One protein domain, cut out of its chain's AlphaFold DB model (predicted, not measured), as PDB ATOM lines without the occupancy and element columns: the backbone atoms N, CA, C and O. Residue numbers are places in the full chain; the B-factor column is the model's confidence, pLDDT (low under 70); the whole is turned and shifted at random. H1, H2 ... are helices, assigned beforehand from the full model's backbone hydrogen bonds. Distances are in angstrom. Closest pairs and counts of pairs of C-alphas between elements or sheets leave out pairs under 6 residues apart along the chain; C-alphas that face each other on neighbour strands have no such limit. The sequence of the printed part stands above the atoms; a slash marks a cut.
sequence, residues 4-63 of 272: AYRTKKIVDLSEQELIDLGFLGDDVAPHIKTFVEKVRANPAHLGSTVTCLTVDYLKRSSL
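AT A GLANCE: This is residues 4 to 63 of the 272 residues of an uncharacterized protein of Gymnopilus dilepis (UniProt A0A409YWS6). Two longer helices, H2 and H4, run side by side in opposite ways, with the short H3 at the turn between them; the short H1, earlier in the chain, stands off from this group. The 60 printed residues hold four named helices, H1 to H4, and no named strand: all helix. The whole is compact, radius of gyration of the C-alphas 10.3 A, and rounded, 28 by 24 by 22 A.

IN THESE COORDINATES: H1 is residues 15 to 20, from C-alpha 15 at (108.042, 17.396, 23.486). H2 is residues 30 to 41, 16.3 A long. H3 is residues 43 to 47. H4, residues 52 to 63, 16.3 A, ends at C-alpha 63 (107.495, 29.233, 42.218).

HOW THE PARTS SIT: H1 is apart from H2, H3 and H4. H2 touches H3 only at the corner, closest C-alphas Val 39 and Leu 46, 5.3 A. Residues 32 to 36 of H2 touch residues 55 to 59 of H4, closest C-alphas Ile 32 and Lys 59, 6.5 A, at a shallow tilt of 19 degrees, opposite ways. In all four helices every O i to N i+4 pair is within hydrogen-bond range.

THE WHOLE: The printed part has no cut and no long link. Residues 62 to 63 have pLDDT under 70.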
ATOM      1  N   ALA A   4     113.249  34.203  21.603       84.88
ATOM      2  CA  ALA A   4     112.760  33.509  20.409       84.88
ATOM      3  C   ALA A   4     111.599  32.540  20.699       84.88
ATOM      4  O   ALA A   4     110.826  32.205  19.800       84.88
ATOM      5  N   TYR A   5     111.449  32.106  21.953       88.12
ATOM      6  CA  TYR A   5     110.389  31.191  22.372       88.12
ATOM      7  C   TYR A   5     109.150  31.904  22.912       88.12
ATOM      8  O   TYR A   5     108.078  31.311  22.934       88.12
ATOM      9  N   ARG A   6     109.239  33.186  23.292       86.44
ATOM     10  CA  ARG A   6     108.154  33.898  24.000       86.44
ATOM     11  C   ARG A   6     106.815  33.860  23.270       86.44
ATOM     12  O   ARG A   6     105.785  33.664  23.907       86.44
ATOM     13  N   THR A   7     106.837  34.048  21.955       88.56
ATOM     14  CA  THR A   7     105.634  34.111  21.113       88.56
ATOM     15  C   THR A   7     105.284  32.778  20.461       88.56
ATOM     16  O   THR A   7     104.246  32.691  19.807       88.56
ATOM     17  N   LYS A   8     106.117  31.739  20.622       91.75
ATOM     18  CA  LYS A   8     105.798  30.402  20.112       91.75
ATOM     19  C   LYS A   8     104.609  29.836  20.883       91.75
ATOM     20  O   LYS A   8     104.527  29.980  22.109       91.75
ATOM     21  N   LYS A   9     103.688  29.199  20.165       93.00
ATOM     22  CA  LYS A   9     102.534  28.532  20.769       93.00
ATOM     23  C   LYS A   9     102.970  27.199  21.348       93.00
ATOM     24  O   LYS A   9     103.806  26.513  20.770       93.00
ATOM     25  N   ILE A  10     102.359  26.810  22.461       93.50
ATOM     26  CA  ILE A  10     102.665  25.534  23.126       93.50
ATOM     27  C   ILE A  10     102.392  24.334  22.211       93.50
ATOM     28  O   ILE A  10     103.101  23.336  22.281       93.50
ATOM     29  N   VAL A  11     101.396  24.441  21.330       92.69
ATOM     30  CA  VAL A  11     101.042  23.381  20.374       92.69
ATOM     31  C   VAL A  11     102.047  23.217  19.234       92.69
ATOM     32  O   VAL A  11     102.068  22.159  18.615       92.69
ATOM     33  N   ASP A  12     102.885  24.228  18.989       92.69
ATOM     34  CA  ASP A  12     103.891  24.218  17.921       92.69
ATOM     35  C   ASP A  12     105.253  23.690  18.413       92.69
ATOM     36  O   ASP A  12     106.183  23.559  17.620       92.69
ATOM     37  N   LEU A  13     105.393  23.419  19.717       92.75
ATOM     38  CA  LEU A  13     106.628  22.916  20.309       92.75
ATOM     39  C   LEU A  13     106.687  21.391  20.293       92.75
ATOM     40  O   LEU A  13     105.703  20.697  20.571       92.75
ATOM     41  N   SER A  14     107.884  20.872  20.037       94.31
ATOM     42  CA  SER A  14     108.185  19.464  20.273       94.31
ATOM     43  C   SER A  14     108.168  19.137  21.769       94.31
ATOM     44  O   SER A  14     108.311  20.002  22.632       94.31
ATOM     45  N   GLU A  15     108.010  17.855  22.096       91.81
ATOM     46  CA  GLU A  15     108.042  17.396  23.486       91.81
ATOM     47  C   GLU A  15     109.389  17.686  24.161       91.81
ATOM     48  O   GLU A  15     109.407  18.139  25.301       91.81
ATOM     49  N   GLN A  16     110.498  17.543  23.426       91.19
ATOM     50  CA  GLN A  16     111.828  17.890  23.923       91.19
ATOM     51  C   GLN A  16     111.945  19.387  24.233       91.19
ATOM     52  O   GLN A  16     112.418  19.743  25.304       91.19
ATOM     53  N   GLU A  17     111.436  20.270  23.368       92.19
ATOM     54  CA  GLU A  17     111.429  21.713  23.651       92.19
ATOM     55  C   GLU A  17     110.584  22.053  24.887       92.19
ATOM     56  O   GLU A  17     110.951  22.930  25.667       92.19
ATOM     57  N   LEU A  18     109.462  21.361  25.102       92.75
ATOM     58  CA  LEU A  18     108.640  21.544  26.302       92.75
ATOM     59  C   LEU A  18     109.357  21.068  27.573       92.75
ATOM     60  O   LEU A  18     109.188  21.690  28.625       92.75
ATOM     61  N   ILE A  19     110.154  20.001  27.486       92.00
ATOM     62  CA  ILE A  19     110.996  19.517  28.587       92.00
ATOM     63  C   ILE A  19     112.138  20.502  28.859       92.00
ATOM     64  O   ILE A  19     112.317  20.920  30.001       92.00
ATOM     65  N   ASP A  20     112.844  20.956  27.823       90.94
ATOM     66  CA  ASP A  20     113.976  21.887  27.943       90.94
ATOM     67  C   ASP A  20     113.544  23.250  28.515       90.94
ATOM     68  O   ASP A  20     114.271  23.887  29.281       90.94
ATOM     69  N   LEU A  21     112.323  23.696  28.198       89.75
ATOM     70  CA  LEU A  21     111.708  24.896  28.785       89.75
ATOM     71  C   LEU A  21     111.156  24.654  30.209       89.75
ATOM     72  O   LEU A  21     110.753  25.593  30.910       89.75
ATOM     73  N   GLY A  22     111.150  23.400  30.666       90.38
ATOM     74  CA  GLY A  22     110.625  22.964  31.956       90.38
ATOM     75  C   GLY A  22     109.121  23.198  32.087       90.38
ATOM     76  O   GLY A  22     108.666  23.686  33.125       90.38
ATOM     77  N   PHE A  23     108.380  22.949  31.008       91.50
ATOM     78  CA  PHE A  23     106.915  22.928  30.946       91.50
ATOM     79  C   PHE A  23     106.357  21.500  31.027       91.50
ATOM     80  O   PHE A  23     105.202  21.320  31.408       91.50
ATOM     81  N   LEU A  24     107.183  20.500  30.704       89.31
ATOM     82  CA  LEU A  24     106.948  19.071  30.910       89.31
ATOM     83  C   LEU A  24     108.175  18.431  31.582       89.31
ATOM     84  O   LEU A  24     109.249  19.024  31.606       89.31
ATOM     85  N   GLY A  25     108.001  17.233  32.140       87.56
ATOM     86  CA  GLY A  25     109.026  16.508  32.898       87.56
ATOM     87  C   GLY A  25     108.569  16.161  34.314       87.56
ATOM     88  O   GLY A  25     107.479  16.558  34.738       87.56
ATOM     89  N   ASP A  26     109.397  15.403  35.029       82.81
ATOM     90  CA  ASP A  26     109.077  14.911  36.377       82.81
ATOM     91  C   ASP A  26     109.222  16.001  37.452       82.81
ATOM     92  O   ASP A  26     108.479  16.007  38.428       82.81
ATOM     93  N   ASP A  27     110.088  16.993  37.216       82.38
ATOM     94  CA  ASP A  27     110.354  18.110  38.136       82.38
ATOM     95  C   ASP A  27     109.435  19.331  37.914       82.38
ATOM     96  O   ASP A  27     109.648  20.412  38.476       82.38
ATOM     97  N   VAL A  28     108.409  19.204  37.066       85.94
ATOM     98  CA  VAL A  28     107.471  20.292  36.759       85.94
ATOM     99  C   VAL A  28     106.267  20.244  37.694       85.94
ATOM    100  O   VAL A  28     105.670  19.194  37.915       85.94
ATOM    101  N   ALA A  29     105.855  21.411  38.203       84.44
ATOM    102  CA  ALA A  29     104.683  21.519  39.065       84.44
ATOM    103  C   ALA A  29     103.430  20.888  38.400       84.44
ATOM    104  O   ALA A  29     103.135  21.213  37.241       84.44
ATOM    105  N   PRO A  30     102.666  20.021  39.101       84.38
ATOM    106  CA  PRO A  30     101.611  19.204  38.488       84.38
ATOM    107  C   PRO A  30     100.551  19.984  37.699       84.38
ATOM    108  O   PRO A  30     100.066  19.517  36.664       84.38
ATOM    109  N   HIS A  31     100.198  21.191  38.148       83.00
ATOM    110  CA  HIS A  31      99.219  22.040  37.467       83.00
ATOM    111  C   HIS A  31      99.767  22.660  36.176       83.00
ATOM    112  O   HIS A  31      99.000  22.824  35.230       83.00
ATOM    113  N   ILE A  32     101.073  22.952  36.095       89.75
ATOM    114  CA  ILE A  32     101.724  23.409  34.855       89.75
ATOM    115  C   ILE A  32     101.716  22.279  33.827       89.75
ATOM    116  O   ILE A  32     101.296  22.496  32.690       89.75
ATOM    117  N   LYS A  33     102.081  21.062  34.250       90.81
ATOM    118  CA  LYS A  33     102.033  19.863  33.402       90.81
ATOM    119  C   LYS A  33     100.617  19.608  32.873       90.81
ATOM    120  O   LYS A  33     100.412  19.540  31.664       90.81
ATOM    121  N   THR A  34      99.626  19.606  33.764       90.38
ATOM    122  CA  THR A  34      98.207  19.419  33.405       90.38
ATOM    123  C   THR A  34      97.710  20.507  32.448       90.38
ATOM    124  O   THR A  34      96.938  20.231  31.529       90.38
ATOM    125  N   PHE A  35      98.129  21.760  32.648       90.88
ATOM    126  CA  PHE A  35      97.758  22.869  31.773       90.88
ATOM    127  C   PHE A  35      98.313  22.682  30.356       90.88
ATOM    128  O   PHE A  35      97.561  22.773  29.386       90.88
ATOM    129  N   VAL A  36      99.603  22.358  30.232       92.31
ATOM    130  CA  VAL A  36     100.267  22.121  28.941       92.31
ATOM    131  C   VAL A  36      99.647  20.927  28.210       92.31
ATOM    132  O   VAL A  36      99.347  21.030  27.019       92.31
ATOM    133  N   GLU A  37      99.369  19.831  28.917       91.38
ATOM    134  CA  GLU A  37      98.702  18.651  28.354       91.38
ATOM    135  C   GLU A  37      97.290  18.975  27.840       91.38
ATOM    136  O   GLU A  37      96.949  18.607  26.715       91.38
ATOM    137  N   LYS A  38      96.485  19.737  28.596       90.88
ATOM    138  CA  LYS A  38      95.140  20.166  28.163       90.88
ATOM    139  C   LYS A  38      95.174  21.064  26.927       90.88
ATOM    140  O   LYS A  38      94.329  20.921  26.044       90.88
ATOM    141  N   VAL A  39      96.143  21.975  26.850       90.81
ATOM    142  CA  VAL A  39      96.331  22.849  25.682       90.81
ATOM    143  C   VAL A  39      96.695  22.025  24.445       90.81
ATOM    144  O   VAL A  39      96.132  22.258  23.375       90.81
ATOM    145  N   ARG A  40      97.574  21.024  24.590       90.19
ATOM    146  CA  ARG A  40      97.953  20.113  23.494       90.19
ATOM    147  C   ARG A  40      96.829  19.164  23.085       90.19
ATOM    148  O   ARG A  40      96.684  18.891  21.899       90.19
ATOM    149  N   ALA A  41      96.020  18.701  24.035       89.69
ATOM    150  CA  ALA A  41      94.857  17.859  23.762       89.69
ATOM    151  C   ALA A  41      93.716  18.626  23.069       89.69
ATOM    152  O   ALA A  41      92.859  18.008  22.441       89.69
ATOM    153  N   ASN A  42      93.696  19.961  23.169       88.25
ATOM    154  CA  ASN A  42      92.642  20.792  22.593       88.25
ATOM    155  C   ASN A  42      93.180  22.000  21.792       88.25
ATOM    156  O   ASN A  42      92.955  23.164  22.157       88.25
ATOM    157  N   PRO A  43      93.875  21.748  20.667       85.31
ATOM    158  CA  PRO A  43      94.536  22.799  19.899       85.31
ATOM    159  C   PRO A  43      93.545  23.769  19.237       85.31
ATOM    160  O   PRO A  43      93.867  24.944  19.078       85.31
ATOM    161  N   ALA A  44      92.330  23.314  18.907       80.62
ATOM    162  CA  ALA A  44      91.301  24.134  18.265       80.62
ATOM    163  C   ALA A  44      90.757  25.252  19.173       80.62
ATOM    164  O   ALA A  44      90.379  26.313  18.677       80.62
ATOM    165  N   HIS A  45      90.732  25.032  20.491       75.12
ATOM    166  CA  HIS A  45      90.169  25.986  21.451       75.12
ATOM    167  C   HIS A  45      91.230  26.738  22.259       75.12
ATOM    168  O   HIS A  45      91.007  27.889  22.629       75.12
ATOM    169  N   LEU A  46      92.377  26.109  22.533       77.31
ATOM    170  CA  LEU A  46      93.408  26.665  23.419       77.31
ATOM    171  C   LEU A  46      94.761  26.867  22.723       77.31
ATOM    172  O   LEU A  46      95.572  27.679  23.170       77.31
ATOM    173  N   GLY A  47      95.008  26.164  21.617       71.25
ATOM    174  CA  GLY A  47      96.314  26.140  20.960       71.25
ATOM    175  C   GLY A  47      96.713  27.456  20.298       71.25
ATOM    176  O   GLY A  47      97.891  27.794  20.264       71.25
ATOM    177  N   SER A  48      95.748  28.237  19.806       76.00
ATOM    178  CA  SER A  48      96.021  29.525  19.154       76.00
ATOM    179  C   SER A  48      96.374  30.650  20.130       76.00
ATOM    180  O   SER A  48      97.044  31.599  19.720       76.00
ATOM    181  N   THR A  49      95.962  30.531  21.394       80.50
ATOM    182  CA  THR A  49      96.032  31.609  22.393       80.50
ATOM    183  C   THR A  49      97.167  31.409  23.395       80.50
ATOM    184  O   THR A  49      97.723  32.381  23.905       80.50
ATOM    185  N   VAL A  50      97.532  30.159  23.695       89.12
ATOM    186  CA  VAL A  50      98.512  29.860  24.746       89.12
ATOM    187  C   VAL A  50      99.933  29.836  24.182       89.12
ATOM    188  O   VAL A  50     100.333  28.928  23.449       89.12
ATOM    189  N   THR A  51     100.717  30.838  24.577       93.31
ATOM    190  CA  THR A  51     102.135  30.982  24.215       93.31
ATOM    191  C   THR A  51     103.056  30.501  25.334       93.31
ATOM    192  O   THR A  51     102.638  30.373  26.489       93.31
ATOM    193  N   CYS A  52     104.337  30.294  25.023       88.75
ATOM    194  CA  CYS A  52     105.352  29.974  26.032       88.75
ATOM    195  C   CYS A  52     105.447  31.052  27.115       88.75
ATOM    196  O   CYS A  52     105.655  30.729  28.280       88.75
ATOM    197  N   LEU A  53     105.241  32.326  26.760       88.06
ATOM    198  CA  LEU A  53     105.203  33.417  27.732       88.06
ATOM    199  C   LEU A  53     104.068  33.255  28.750       88.06
ATOM    200  O   LEU A  53     104.276  33.510  29.934       88.06
ATOM    201  N   THR A  54     102.892  32.803  28.309       87.62
ATOM    202  CA  THR A  54     101.747  32.540  29.192       87.62
ATOM    203  C   THR A  54     102.070  31.435  30.199       87.62
ATOM    204  O   THR A  54     101.809  31.590  31.391       87.62
ATOM    205  N   VAL A  55     102.685  30.339  29.742       88.62
ATOM    206  CA  VAL A  55     103.057  29.210  30.613       88.62
ATOM    207  C   VAL A  55     104.209  29.571  31.549       88.62
ATOM    208  O   VAL A  55     104.161  29.240  32.729       88.62
ATOM    209  N   ASP A  56     105.213  30.303  31.067       88.00
ATOM    210  CA  ASP A  56     106.335  30.773  31.887       88.00
ATOM    211  C   ASP A  56     105.867  31.737  32.986       88.00
ATOM    212  O   ASP A  56     106.333  31.660  34.123       88.00
ATOM    213  N   TYR A  57     104.890  32.598  32.689       83.56
ATOM    214  CA  TYR A  57     104.260  33.444  33.701       83.56
ATOM    215  C   TYR A  57     103.556  32.611  34.783       83.56
ATOM    216  O   TYR A  57     103.795  32.828  35.973       83.56
ATOM    217  N   LEU A  58     102.752  31.618  34.380       84.94
ATOM    218  CA  LEU A  58     102.098  30.693  35.312       84.94
ATOM    219  C   LEU A  58     103.129  29.957  36.174       84.94
ATOM    220  O   LEU A  58     103.030  29.973  37.397       84.94
ATOM    221  N   LYS A  59     104.182  29.409  35.564       85.94
ATOM    222  CA  LYS A  59     105.277  28.727  36.266       85.94
ATOM    223  C   LYS A  59     105.935  29.622  37.320       85.94
ATOM    224  O   LYS A  59     106.116  29.192  38.458       85.94
ATOM    225  N   ARG A  60     106.251  30.879  36.986       81.00
ATOM    226  CA  ARG A  60     106.840  31.841  37.938       81.00
ATOM    227  C   ARG A  60     105.893  32.199  39.077       81.00
ATOM    228  O   ARG A  60     106.345  32.312  40.212       81.00
ATOM    229  N   SER A  61     104.599  32.338  38.793       71.69
ATOM    230  CA  SER A  61     103.596  32.582  39.837       71.69
ATOM    231  C   SER A  61     103.495  31.418  40.828       71.69
ATOM    232  O   SER A  61     103.214  31.626  42.002       71.69
ATOM    233  N   SER A  62     103.806  30.198  40.382       65.12
ATOM    234  CA  SER A  62     103.793  28.990  41.215       65.12
ATOM    235  C   SER A  62     105.090  28.757  41.983       65.12
ATOM    236  O   SER A  62     105.057  28.191  43.065       65.12
ATOM    237  N   LEU A  63     106.226  29.242  41.478       58.47
ATOM    238  CA  LEU A  63     107.495  29.233  42.218       58.47
ATOM    239  C   LEU A  63     107.477  30.174  43.439       58.47
ATOM    240  O   LEU A  63     108.270  29.985  44.358       58.47
TER     241      LEU A  63